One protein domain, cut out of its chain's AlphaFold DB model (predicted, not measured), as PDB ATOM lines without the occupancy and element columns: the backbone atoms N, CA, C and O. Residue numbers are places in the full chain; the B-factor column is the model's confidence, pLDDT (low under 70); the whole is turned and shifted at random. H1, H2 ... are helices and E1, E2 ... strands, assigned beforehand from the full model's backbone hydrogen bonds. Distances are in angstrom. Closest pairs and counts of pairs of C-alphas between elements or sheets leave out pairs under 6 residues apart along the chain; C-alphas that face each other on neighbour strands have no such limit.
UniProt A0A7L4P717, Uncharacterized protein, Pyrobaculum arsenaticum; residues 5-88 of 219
ATOM      1  N   VAL A   5      -0.379  28.060 -30.461       94.75
ATOM      2  CA  VAL A   5      -0.607  29.400 -31.013       94.75
ATOM      3  C   VAL A   5      -1.977  29.935 -30.613       94.75
ATOM      4  O   VAL A   5      -2.957  29.190 -30.518       94.75
ATOM      5  N   TYR A   6      -2.036  31.242 -30.375       96.00
ATOM      6  CA  TYR A   6      -3.250  31.955 -29.988       96.00
ATOM      7  C   TYR A   6      -3.912  32.554 -31.215       96.00
ATOM      8  O   TYR A   6      -3.225  33.106 -32.073       96.00
ATOM      9  N   VAL A   7      -5.235  32.458 -31.302       97.00
ATOM     10  CA  VAL A   7      -5.989  32.924 -32.463       97.00
ATOM     11  C   VAL A   7      -7.183  33.758 -32.026       97.00
ATOM     12  O   VAL A   7      -7.976  33.337 -31.181       97.00
ATOM     13  N   LEU A   8      -7.327  34.925 -32.642       96.88
ATOM     14  CA  LEU A   8      -8.492  35.781 -32.530       96.88
ATOM     15  C   LEU A   8      -9.397  35.624 -33.755       96.88
ATOM     16  O   LEU A   8      -8.932  35.645 -34.894       96.88
ATOM     17  N   THR A   9     -10.700  35.506 -33.522       96.69
ATOM     18  CA  THR A   9     -11.763  35.475 -34.540       96.69
ATOM     19  C   THR A   9     -12.856  36.481 -34.170       96.69
ATOM     20  O   THR A   9     -12.817  37.070 -33.089       96.69
ATOM     21  N   LYS A  10     -13.877  36.663 -35.018       94.06
ATOM     22  CA  LYS A  10     -15.040  37.508 -34.678       94.06
ATOM     23  C   LYS A  10     -15.734  37.053 -33.388       94.06
ATOM     24  O   LYS A  10     -16.088  37.879 -32.552       94.06
ATOM     25  N   SER A  11     -15.883  35.739 -33.213       94.38
ATOM     26  CA  SER A  11     -16.510  35.117 -32.039       94.38
ATOM     27  C   SER A  11     -15.578  35.065 -30.823       94.38
ATOM     28  O   SER A  11     -16.042  34.993 -29.685       94.38
ATOM     29  N   TYR A  12     -14.266  35.079 -31.060       96.06
ATOM     30  CA  TYR A  12     -13.209  34.935 -30.064       96.06
ATOM     31  C   TYR A  12     -12.227  36.099 -30.205       96.06
ATOM     32  O   TYR A  12     -11.148  35.957 -30.768       96.06
ATOM     33  N   ASN A  13     -12.641  37.277 -29.750       94.94
ATOM     34  CA  ASN A  13     -12.092  38.564 -30.171       94.94
ATOM     35  C   ASN A  13     -11.213  39.278 -29.130       94.94
ATOM     36  O   ASN A  13     -10.917  40.458 -29.311       94.94
ATOM     37  N   SER A  14     -10.818  38.621 -28.035       94.62
ATOM     38  CA  SER A  14      -9.992  39.260 -27.000       94.62
ATOM     39  C   SER A  14      -8.957  38.317 -26.395       94.62
ATOM     40  O   SER A  14      -9.270  37.186 -26.032       94.62
ATOM     41  N   LEU A  15      -7.724  38.796 -26.251       94.25
ATOM     42  CA  LEU A  15      -6.585  38.055 -25.717       94.25
ATOM     43  C   LEU A  15      -5.857  38.921 -24.678       94.25
ATOM     44  O   LEU A  15      -5.298  39.954 -25.047       94.25
ATOM     45  N   PRO A  16      -5.834  38.528 -23.397       92.50
ATOM     46  CA  PRO A  16      -5.025  39.198 -22.387       92.50
ATOM     47  C   PRO A  16      -3.538  38.958 -22.680       92.50
ATOM     48  O   PRO A  16      -3.115  37.808 -22.835       92.50
ATOM     49  N   LEU A  17      -2.762  40.041 -22.789       87.62
ATOM     50  CA  LEU A  17      -1.333  40.022 -23.113       87.62
ATOM     51  C   LEU A  17      -0.576  40.998 -22.214       87.62
ATOM     52  O   LEU A  17      -0.799  42.207 -22.281       87.62
ATOM     53  N   GLY A  18       0.347  40.475 -21.405       83.25
ATOM     54  CA  GLY A  18       1.020  41.263 -20.368       83.25
ATOM     55  C   GLY A  18      -0.003  41.967 -19.474       83.25
ATOM     56  O   GLY A  18      -0.932  41.326 -18.979       83.25
ATOM     57  N   ASP A  19       0.138  43.282 -19.330       83.31
ATOM     58  CA  ASP A  19      -0.803  44.127 -18.586       83.31
ATOM     59  C   ASP A  19      -1.973  44.666 -19.418       83.31
ATOM     60  O   ASP A  19      -2.903  45.247 -18.858       83.31
ATOM     61  N   GLY A  20      -1.960  44.446 -20.734       88.38
ATOM     62  CA  GLY A  20      -2.987  44.919 -21.655       88.38
ATOM     63  C   GLY A  20      -3.876  43.808 -22.210       88.38
ATOM     64  O   GLY A  20      -3.900  42.659 -21.757       88.38
ATOM     65  N   CYS A  21      -4.624  44.160 -23.248       91.38
ATOM     66  CA  CYS A  21      -5.454  43.232 -23.995       91.38
ATOM     67  C   CYS A  21      -5.353  43.514 -25.489       91.38
ATOM     68  O   CYS A  21      -5.541  44.641 -25.939       91.38
ATOM     69  N   LEU A  22      -5.118  42.474 -26.279       92.69
ATOM     70  CA  LEU A  22      -5.279  42.536 -27.722       92.69
ATOM     71  C   LEU A  22      -6.737  42.223 -28.061       92.69
ATOM     72  O   LEU A  22      -7.223  41.124 -27.784       92.69
ATOM     73  N   ARG A  23      -7.451  43.186 -28.647       93.81
ATOM     74  CA  ARG A  23      -8.854  43.034 -29.058       93.81
ATOM     75  C   ARG A  23      -8.997  43.176 -30.566       93.81
ATOM     76  O   ARG A  23      -8.281  43.956 -31.184       93.81
ATOM     77  N   LEU A  24      -9.954  42.459 -31.149       92.88
ATOM     78  CA  LEU A  24     -10.422  42.744 -32.503       92.88
ATOM     79  C   LEU A  24     -11.563  43.757 -32.449       92.88
ATOM     80  O   LEU A  24     -12.633  43.461 -31.913       92.88
ATOM     81  N   VAL A  25     -11.337  44.935 -33.026       89.62
ATOM     82  CA  VAL A  25     -12.383  45.932 -33.286       89.62
ATOM     83  C   VAL A  25     -12.710  45.873 -34.773       89.62
ATOM     84  O   VAL A  25     -11.885  46.218 -35.622       89.62
ATOM     85  N   GLY A  26     -13.885  45.326 -35.093       85.44
ATOM     86  CA  GLY A  26     -14.163  44.825 -36.438       85.44
ATOM     87  C   GLY A  26     -13.201  43.683 -36.774       85.44
ATOM     88  O   GLY A  26     -13.265  42.621 -36.158       85.44
ATOM     89  N   ASP A  27     -12.270  43.937 -37.697       86.38
ATOM     90  CA  ASP A  27     -11.244  42.980 -38.138       86.38
ATOM     91  C   ASP A  27      -9.809  43.460 -37.837       86.38
ATOM     92  O   ASP A  27      -8.834  42.871 -38.316       86.38
ATOM     93  N   ILE A  28      -9.658  44.542 -37.068       89.62
ATOM     94  CA  ILE A  28      -8.364  45.174 -36.789       89.62
ATOM     95  C   ILE A  28      -7.907  44.792 -35.373       89.62
ATOM     96  O   ILE A  28      -8.650  45.036 -34.418       89.62
ATOM     97  N   PRO A  29      -6.708  44.195 -35.214       91.69
ATOM     98  CA  PRO A  29      -6.130  43.952 -33.899       91.69
ATOM     99  C   PRO A  29      -5.643  45.267 -33.288       91.69
ATOM    100  O   PRO A  29      -4.827  45.966 -33.884       91.69
ATOM    101  N   LEU A  30      -6.128  45.583 -32.091       91.38
ATOM    102  CA  LEU A  30      -5.727  46.751 -31.315       91.38
ATOM    103  C   LEU A  30      -5.237  46.307 -29.942       91.38
ATOM    104  O   LEU A  30      -5.926  45.559 -29.243       91.38
ATOM    105  N   LEU A  31      -4.050  46.772 -29.565       90.44
ATOM    106  CA  LEU A  31      -3.530  46.602 -28.217       90.44
ATOM    107  C   LEU A  31      -4.078  47.736 -27.349       90.44
ATOM    108  O   LEU A  31      -3.776  48.902 -27.586       90.44
ATOM    109  N   VAL A  32      -4.900  47.391 -26.362       89.25
ATOM    110  CA  VAL A  32      -5.437  48.337 -25.379       89.25
ATOM    111  C   VAL A  32      -4.761  48.123 -24.029       89.25
ATOM    112  O   VAL A  32      -4.459  46.989 -23.657       89.25
ATOM    113  N   GLY A  33      -4.540  49.206 -23.282       84.88
ATOM    114  CA  GLY A  33      -3.932  49.151 -21.945       84.88
ATOM    115  C   GLY A  33      -4.843  48.560 -20.863       84.88
ATOM    116  O   GLY A  33      -4.400  48.304 -19.751       84.88
ATOM    117  N   GLU A  34      -6.120  48.331 -21.170       85.62
ATOM    118  CA  GLU A  34      -7.077  47.738 -20.241       85.62
ATOM    119  C   GLU A  34      -7.019  46.210 -20.254       85.62
ATOM    120  O   GLU A  34      -7.026  45.570 -21.312       85.62
ATOM    121  N   ARG A  35      -7.096  45.602 -19.067       86.19
ATOM    122  CA  ARG A  35      -7.250  44.149 -18.931       86.19
ATOM    123  C   ARG A  35      -8.585  43.678 -19.512       86.19
ATOM    124  O   ARG A  35      -9.587  44.391 -19.533       86.19
ATOM    125  N   CYS A  36      -8.622  42.436 -19.984       88.38
ATOM    126  CA  CYS A  36      -9.845  41.799 -20.466       88.38
ATOM    127  C   CYS A  36      -9.977  40.377 -19.922       88.38
ATOM    128  O   CYS A  36      -8.990  39.754 -19.543       88.38
ATOM    129  N   ARG A  37     -11.206  39.846 -19.893       83.62
ATOM    130  CA  ARG A  37     -11.476  38.475 -19.417       83.62
ATOM    131  C   ARG A  37     -10.875  37.389 -20.323       83.62
ATOM    132  O   ARG A  37     -10.714  36.254 -19.884       83.62
ATOM    133  N   GLY A  38     -10.525  37.755 -21.555       87.25
ATOM    134  CA  GLY A  38      -9.987  36.859 -22.566       87.25
ATOM    135  C   GLY A  38     -11.043  35.916 -23.124       87.25
ATOM    136  O   GLY A  38     -11.726  35.199 -22.398       87.25
ATOM    137  N   ARG A  39     -11.179  35.924 -24.442       94.81
ATOM    138  CA  ARG A  39     -12.004  35.000 -25.206       94.81
ATOM    139  C   ARG A  39     -11.320  34.808 -26.547       94.81
ATOM    140  O   ARG A  39     -11.531  35.590 -27.467       94.81
ATOM    141  N   TYR A  40     -10.488  33.781 -26.625       95.88
ATOM    142  CA  TYR A  40      -9.644  33.480 -27.778       95.88
ATOM    143  C   TYR A  40      -9.651  31.973 -28.052       95.88
ATOM    144  O   TYR A  40     -10.102  31.169 -27.228       95.88
ATOM    145  N   LEU A  41      -9.158  31.588 -29.224       97.50
ATOM    146  CA  LEU A  41      -8.896  30.194 -29.552       97.50
ATOM    147  C   LEU A  41      -7.423  29.869 -29.327       97.50
ATOM    148  O   LEU A  41      -6.536  30.701 -29.512       97.50
ATOM    149  N   VAL A  42      -7.173  28.623 -28.961       96.81
ATOM    150  CA  VAL A  42      -5.848  28.024 -28.907       96.81
ATOM    151  C   VAL A  42      -5.802  26.917 -29.942       96.81
ATOM    152  O   VAL A  42      -6.638  26.009 -29.922       96.81
ATOM    153  N   VAL A  43      -4.818  26.994 -30.832       97.00
ATOM    154  CA  VAL A  43      -4.470  25.908 -31.745       97.00
ATOM    155  C   VAL A  43      -3.250  25.207 -31.168       97.00
ATOM    156  O   VAL A  43      -2.156  25.769 -31.108       97.00
ATOM    157  N   GLU A  44      -3.457  23.973 -30.728       96.12
ATOM    158  CA  GLU A  44      -2.384  23.068 -30.336       96.12
ATOM    159  C   GLU A  44      -1.980  22.267 -31.576       96.12
ATOM    160  O   GLU A  44      -2.756  21.439 -32.073       96.12
ATOM    161  N   LYS A  45      -0.780  22.540 -32.093       95.19
ATOM    162  CA  LYS A  45      -0.241  21.890 -33.292       95.19
ATOM    163  C   LYS A  45      -0.229  20.367 -33.099       95.19
ATOM    164  O   LYS A  45       0.128  19.866 -32.028       95.19
ATOM    165  N   GLY A  46      -0.774  19.647 -34.076       95.38
ATOM    166  CA  GLY A  46      -0.959  18.195 -34.031       95.38
ATOM    167  C   GLY A  46      -2.090  17.690 -33.119       95.38
ATOM    168  O   GLY A  46      -2.276  16.479 -33.004       95.38
ATOM    169  N   ARG A  47      -2.861  18.565 -32.450       96.00
ATOM    170  CA  ARG A  47      -3.890  18.155 -31.467       96.00
ATOM    171  C   ARG A  47      -5.282  18.722 -31.724       96.00
ATOM    172  O   ARG A  47      -6.263  18.008 -31.503       96.00
ATOM    173  N   GLY A  48      -5.384  19.964 -32.196       96.81
ATOM    174  CA  GLY A  48      -6.652  20.586 -32.585       96.81
ATOM    175  C   GLY A  48      -6.870  21.979 -32.006       96.81
ATOM    176  O   GLY A  48      -5.930  22.657 -31.598       96.81
ATOM    177  N   VAL A  49      -8.134  22.407 -31.997       98.06
ATOM    178  CA  VAL A  49      -8.535  23.777 -31.655       98.06
ATOM    179  C   VAL A  49      -9.500  23.777 -30.478       98.06
ATOM    180  O   VAL A  49     -10.509  23.067 -30.490       98.06
ATOM    181  N   ARG A  50      -9.233  24.616 -29.479       97.38
ATOM    182  CA  ARG A  50     -10.110  24.797 -28.316       97.38
ATOM    183  C   ARG A  50     -10.255  26.262 -27.939       97.38
ATOM    184  O   ARG A  50      -9.394  27.077 -28.249       97.38
ATOM    185  N   ALA A  51     -11.329  26.578 -27.228       97.12
ATOM    186  CA  ALA A  51     -11.476  27.874 -26.591       97.12
ATOM    187  C   ALA A  51     -10.555  27.968 -25.369       97.12
ATOM    188  O   ALA A  51     -10.254  26.964 -24.714       97.12
ATOM    189  N   ALA A  52     -10.124  29.184 -25.062       94.62
ATOM    190  CA  ALA A  52      -9.408  29.488 -23.839       94.62
ATOM    191  C   ALA A  52      -9.802  30.865 -23.303       94.62
ATOM    192  O   ALA A  52     -10.253  31.753 -24.033       94.62
ATOM    193  N   THR A  53      -9.613  31.000 -21.999       90.38
ATOM    194  CA  THR A  53      -9.745  32.231 -21.228       90.38
ATOM    195  C   THR A  53      -8.486  32.383 -20.371       90.38
ATOM    196  O   THR A  53      -7.763  31.407 -20.146       90.38
ATOM    197  N   GLY A  54      -8.213  33.598 -19.897       84.81
ATOM    198  CA  GLY A  54      -7.032  33.885 -19.076       84.81
ATOM    199  C   GLY A  54      -5.812  34.366 -19.864       84.81
ATOM    200  O   GLY A  54      -5.925  34.791 -21.012       84.81
ATOM    201  N   GLN A  55      -4.654  34.374 -19.203       84.81
ATOM    202  CA  GLN A  55      -3.435  34.983 -19.732       84.81
ATOM    203  C   GLN A  55      -2.797  34.114 -20.821       84.81
ATOM    204  O   GLN A  55      -2.558  32.921 -20.617       84.81
ATOM    205  N   ALA A  56      -2.475  34.717 -21.964       84.81
ATOM    206  CA  ALA A  56      -1.704  34.049 -23.003       84.81
ATOM    207  C   ALA A  56      -0.194  34.179 -22.756       84.81
ATOM    208  O   ALA A  56       0.297  35.214 -22.308       84.81
ATOM    209  N   ALA A  57       0.540  33.110 -23.061       78.56
ATOM    210  CA  ALA A  57       1.986  33.036 -22.924       78.56
ATOM    211  C   ALA A  57       2.637  33.211 -24.300       78.56
ATOM    212  O   ALA A  57       2.811  32.248 -25.041       78.56
ATOM    213  N   GLY A  58       2.980  34.445 -24.664       78.81
ATOM    214  CA  GLY A  58       3.733  34.721 -25.886       78.81
ATOM    215  C   GLY A  58       3.407  36.066 -26.521       78.81
ATOM    216  O   GLY A  58       2.482  36.762 -26.113       78.81
ATOM    217  N   SER A  59       4.185  36.411 -27.543       80.62
ATOM    218  CA  SER A  59       4.076  37.654 -28.314       80.62
ATOM    219  C   SER A  59       3.478  37.461 -29.710       80.62
ATOM    220  O   SER A  59       3.247  38.441 -30.410       80.62
ATOM    221  N   VAL A  60       3.229  36.220 -30.141       90.25
ATOM    222  CA  VAL A  60       2.705  35.916 -31.481       90.25
ATOM    223  C   VAL A  60       1.250  35.478 -31.387       90.25
ATOM    224  O   VAL A  60       0.914  34.521 -30.687       90.25
ATOM    225  N   VAL A  61       0.393  36.170 -32.131       93.88
ATOM    226  CA  VAL A  61      -1.051  35.941 -32.172       93.88
ATOM    227  C   VAL A  61      -1.508  35.905 -33.618       93.88
ATOM    228  O   VAL A  61      -1.084  36.719 -34.426       93.88
ATOM    229  N   TYR A  62      -2.411  34.999 -33.955       96.62
ATOM    230  CA  TYR A  62      -3.040  34.967 -35.266       96.62
ATOM    231  C   TYR A  62      -4.393  35.661 -35.232       96.62
ATOM    232  O   TYR A  62      -5.155  35.529 -34.278       96.62
ATOM    233  N   VAL A  63      -4.726  36.366 -36.303       97.00
ATOM    234  CA  VAL A  63      -6.060  36.920 -36.527       97.00
ATOM    235  C   VAL A  63      -6.683  36.190 -37.703       97.00
ATOM    236  O   VAL A  63      -6.219  36.312 -38.834       97.00
ATOM    237  N   ALA A  64      -7.757  35.458 -37.430       97.00
ATOM    238  CA  ALA A  64      -8.535  34.676 -38.384       97.00
ATOM    239  C   ALA A  64      -9.898  35.338 -38.668       97.00
ATOM    240  O   ALA A  64     -10.929  34.677 -38.770       97.00
ATOM    241  N   SER A  65      -9.903  36.670 -38.775       92.88
ATOM    242  CA  SER A  65     -11.032  37.442 -39.298       92.88
ATOM    243  C   SER A  65     -10.673  37.969 -40.688       92.88
ATOM    244  O   SER A  65      -9.939  38.955 -40.812       92.88
ATOM    245  N   GLY A  66     -11.099  37.243 -41.728       93.69
ATOM    246  CA  GLY A  66     -10.600  37.391 -43.103       93.69
ATOM    247  C   GLY A  66      -9.369  36.512 -43.378       93.69
ATOM    248  O   GLY A  66      -9.168  35.529 -42.662       93.69
ATOM    249  N   PRO A  67      -8.544  36.832 -44.398       95.75
ATOM    250  CA  PRO A  67      -7.287  36.124 -44.632       95.75
ATOM    251  C   PRO A  67      -6.442  36.122 -43.348       95.75
ATOM    252  O   PRO A  67      -6.344  37.171 -42.696       95.75
ATOM    253  N   PRO A  68      -5.870  34.971 -42.957       97.19
ATOM    254  CA  PRO A  68      -5.188  34.828 -41.690       97.19
ATOM    255  C   PRO A  68      -3.962  35.735 -41.676       97.19
ATOM    256  O   PRO A  68      -3.211  35.821 -42.648       97.19
ATOM    257  N   ARG A  69      -3.781  36.428 -40.558       96.75
ATOM    258  CA  ARG A  69      -2.663  37.341 -40.327       96.75
ATOM    259  C   ARG A  69      -1.916  36.903 -39.091       96.75
ATOM    260  O   ARG A  69      -2.548  36.594 -38.081       96.75
ATOM    261  N   LYS A  70      -0.595  36.929 -39.156       96.25
ATOM    262  CA  LYS A  70       0.272  36.729 -38.002       96.25
ATOM    263  C   LYS A  70       0.623  38.093 -37.426       96.25
ATOM    264  O   LYS A  70       1.127  38.958 -38.133       96.25
ATOM    265  N   VAL A  71       0.296  38.301 -36.162       94.44
ATOM    266  CA  VAL A  71       0.525  39.541 -35.425       94.44
ATOM    267  C   VAL A  71       1.620  39.278 -34.407       94.44
ATOM    268  O   VAL A  71       1.438  38.495 -33.475       94.44
ATOM    269  N   VAL A  72       2.761  39.930 -34.597       92.06
ATOM    270  CA  VAL A  72       3.867  39.919 -33.643       92.06
ATOM    271  C   VAL A  72       3.768  41.186 -32.803       92.06
ATOM    272  O   VAL A  72       3.807  42.297 -33.332       92.06
ATOM    273  N   VAL A  73       3.607  41.002 -31.497       86.50
ATOM    274  CA  VAL A  73       3.489  42.066 -30.500       86.50
ATOM    275  C   VAL A  73       4.866  42.309 -29.885       86.50
ATOM    276  O   VAL A  73       5.406  41.428 -29.222       86.50
ATOM    277  N   GLY A  74       5.438  43.494 -30.084       82.12
ATOM    278  CA  GLY A  74       6.721  43.867 -29.480       82.12
ATOM    279  C   GLY A  74       6.780  45.360 -29.186       82.12
ATOM    280  O   GLY A  74       6.354  46.145 -30.019       82.12
ATOM    281  N   GLU A  75       7.268  45.743 -28.000       73.31
ATOM    282  CA  GLU A  75       7.533  47.145 -27.604       73.31
ATOM    283  C   GLU A  75       6.401  48.149 -27.937       73.31
ATOM    284  O   GLU A  75       6.642  49.291 -28.307       73.31
ATOM    285  N   GLY A  76       5.137  47.721 -27.835       70.19
ATOM    286  CA  GLY A  76       3.968  48.558 -28.148       70.19
ATOM    287  C   GLY A  76       3.627  48.687 -29.641       70.19
ATOM    288  O   GLY A  76       2.632  49.322 -29.985       70.19
ATOM    289  N   VAL A  77       4.390  48.045 -30.527       79.31
ATOM    290  CA  VAL A  77       4.156  47.989 -31.974       79.31
ATOM    291  C   VAL A  77       3.597  46.622 -32.375       79.31
ATOM    292  O   VAL A  77       4.008  45.570 -31.876       79.31
ATOM    293  N   LEU A  78       2.656  46.636 -33.319       86.75
ATOM    294  CA  LEU A  78       2.113  45.437 -33.951       86.75
ATOM    295  C   LEU A  78       2.716  45.279 -35.346       86.75
ATOM    296  O   LEU A  78       2.472  46.099 -36.231       86.75
ATOM    297  N   ARG A  79       3.473  44.203 -35.563       91.50
ATOM    298  CA  ARG A  79       3.922  43.799 -36.902       91.50
ATOM    299  C   ARG A  79       2.957  42.764 -37.458       91.50
ATOM    300  O   ARG A  79       2.628  41.803 -36.766       91.50
ATOM    301  N   ILE A  80       2.494  42.975 -38.688       92.25
ATOM    302  CA  ILE A  80       1.512  42.110 -39.344       92.25
ATOM    303  C   ILE A  80       2.166  41.431 -40.544       92.25
ATOM    304  O   ILE A  80       2.648  42.098 -41.457       92.25
ATOM    305  N   GLU A  81       2.139  40.106 -40.540       94.62
ATOM    306  CA  GLU A  81       2.677  39.234 -41.582       94.62
ATOM    307  C   GLU A  81       1.571  38.317 -42.136       94.62
ATOM    308  O   GLU A  81       0.459  38.248 -41.590       94.62
ATOM    309  N   ASP A  82       1.865  37.617 -43.237       93.12
ATOM    310  CA  ASP A  82       1.004  36.530 -43.714       93.12
ATOM    311  C   ASP A  82       0.868  35.461 -42.621       93.12
ATOM    312  O   ASP A  82       1.827  35.165 -41.910       93.12
ATOM    313  N   GLY A  83      -0.344  34.936 -42.441       96.06
ATOM    314  CA  GLY A  83      -0.652  33.981 -41.381       96.06
ATOM    315  C   GLY A  83      -1.093  32.615 -41.886       96.06
ATOM    316  O   GLY A  83      -1.758  31.902 -41.136       96.06
ATOM    317  N   LEU A  84      -0.823  32.247 -43.145       97.19
ATOM    318  CA  LEU A  84      -1.232  30.937 -43.666       97.19
ATOM    319  C   LEU A  84      -0.556  29.775 -42.912       97.19
ATOM    320  O   LEU A  84      -1.155  28.705 -42.787       97.19
ATOM    321  N   ASP A  85       0.624  30.010 -42.325       95.88
ATOM    322  CA  ASP A  85       1.342  29.093 -41.418       95.88
ATOM    323  C   ASP A  85       0.550  28.744 -40.136       95.88
ATOM    324  O   ASP A  85       0.863  27.777 -39.427       95.88
ATOM    325  N   LEU A  86      -0.564  29.436 -39.867       97.19
ATOM    326  CA  LEU A  86      -1.573  29.001 -38.899       97.19
ATOM    327  C   LEU A  86      -2.025  27.553 -39.146       97.19
ATOM    328  O   LEU A  86      -2.253  26.814 -38.183       97.19
ATOM    329  N   PHE A  87      -2.117  27.143 -40.412       97.69
ATOM    330  CA  PHE A  87      -2.613  25.828 -40.824       97.69
ATOM    331  C   PHE A  87      -1.518  24.767 -40.997       97.69
ATOM    332  O   PHE A  87      -1.824  23.643 -41.395       97.69
ATOM    333  N   ASP A  88      -0.270  25.084 -40.652       96.25
ATOM    334  CA  ASP A  88       0.792  24.081 -40.553       96.25
ATOM    335  C   ASP A  88       0.569  23.194 -39.332       96.25
ATOM    336  O   ASP A  88       0.163  23.694 -38.282       96.25
TER     337      ASP A  88
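What this domain is: This is residues 5 to 88 of the 219 residues of an uncharacterized protein of Pyrobaculum arsenaticum (UniProt A0A7L4P717). A strongly twisted sheet of six strands and a small sheet of three, E2 E3 E4, make a sandwich, two sheets partly face to face with their strands crossed at 48 degrees. The short helix H1, the last named element along the chain, is on the large sheet near E1, E7 and E8. The printed part has 84 residues, with nine named strands, E1 to E9, followed by H1; its class is mostly strand. The large sheet runs E6 E5 E1 E7 E8 E9 and is mixed; the small one is all antiparallel. The whole is compact and rounded, with a radius of gyration of the C-alphas of 11.5 A and spans of 32 by 24 by 22 A.

How they stand to each other: Start at E1, residues 5 to 8, an inner strand of the large sheet. A tight link leads to E2, residues 14 to 17, in the small sheet. E2 makes a hairpin with E3, residues 20 to 25, where N 15 and O 22 are 2.8 A apart. E3 makes one with E4, residues 28 to 32, with N 23 and O 30 at 2.9 A; E2 E3 E4 is a meander, each strand the antiparallel neighbour of the one before. Back in the large sheet, E5, residues 40 to 44, is antiparallel to E1, with N 7 and O 41 at 2.8 A. E5 and the edge strand E6, residues 48 to 52, form a hairpin, with N 42 and O 50 at 2.8 A. On the other side of E1, E7, residues 60 to 63, is parallel to it at 37 degrees, with N 8 and O 62 at 2.8 A. E8, residues 69 to 74, and the edge strand E9, residues 77 to 82, complete a second meander, E7 E8 E9; look for N 71 and O 61 at 2.7 A, and N 72 and O 79 at 2.9 A. E4 and E9 are near each other. H1, residues 84 to 87, is on the large sheet at a height of 8.7 A; its closest C-alphas to E7 are those of Leu 86 and Tyr 62, 7.1 A apart. H1 is too short for an O i to N i+4 pair; its one O i to N i+3 pair is within range.

Where its parts are: Find C-alpha 5 at (-0.607, 29.400, -31.013), where E1 begins. E3 spans 15.0 A, E8 15.8 A and E9 16.7 A. E9 ends at C-alpha 82, (1.004, 36.530, -43.714), and H1 at C-alpha 87, (-2.613, 25.828, -40.824).

The domain as a whole: The C-alphas farthest apart, of Gly 33 and Gly 46, are 33.4 A apart. The printed part has no cut and no long link. Mean pLDDT of the printed part is 91.4, and no printed residue is under 70.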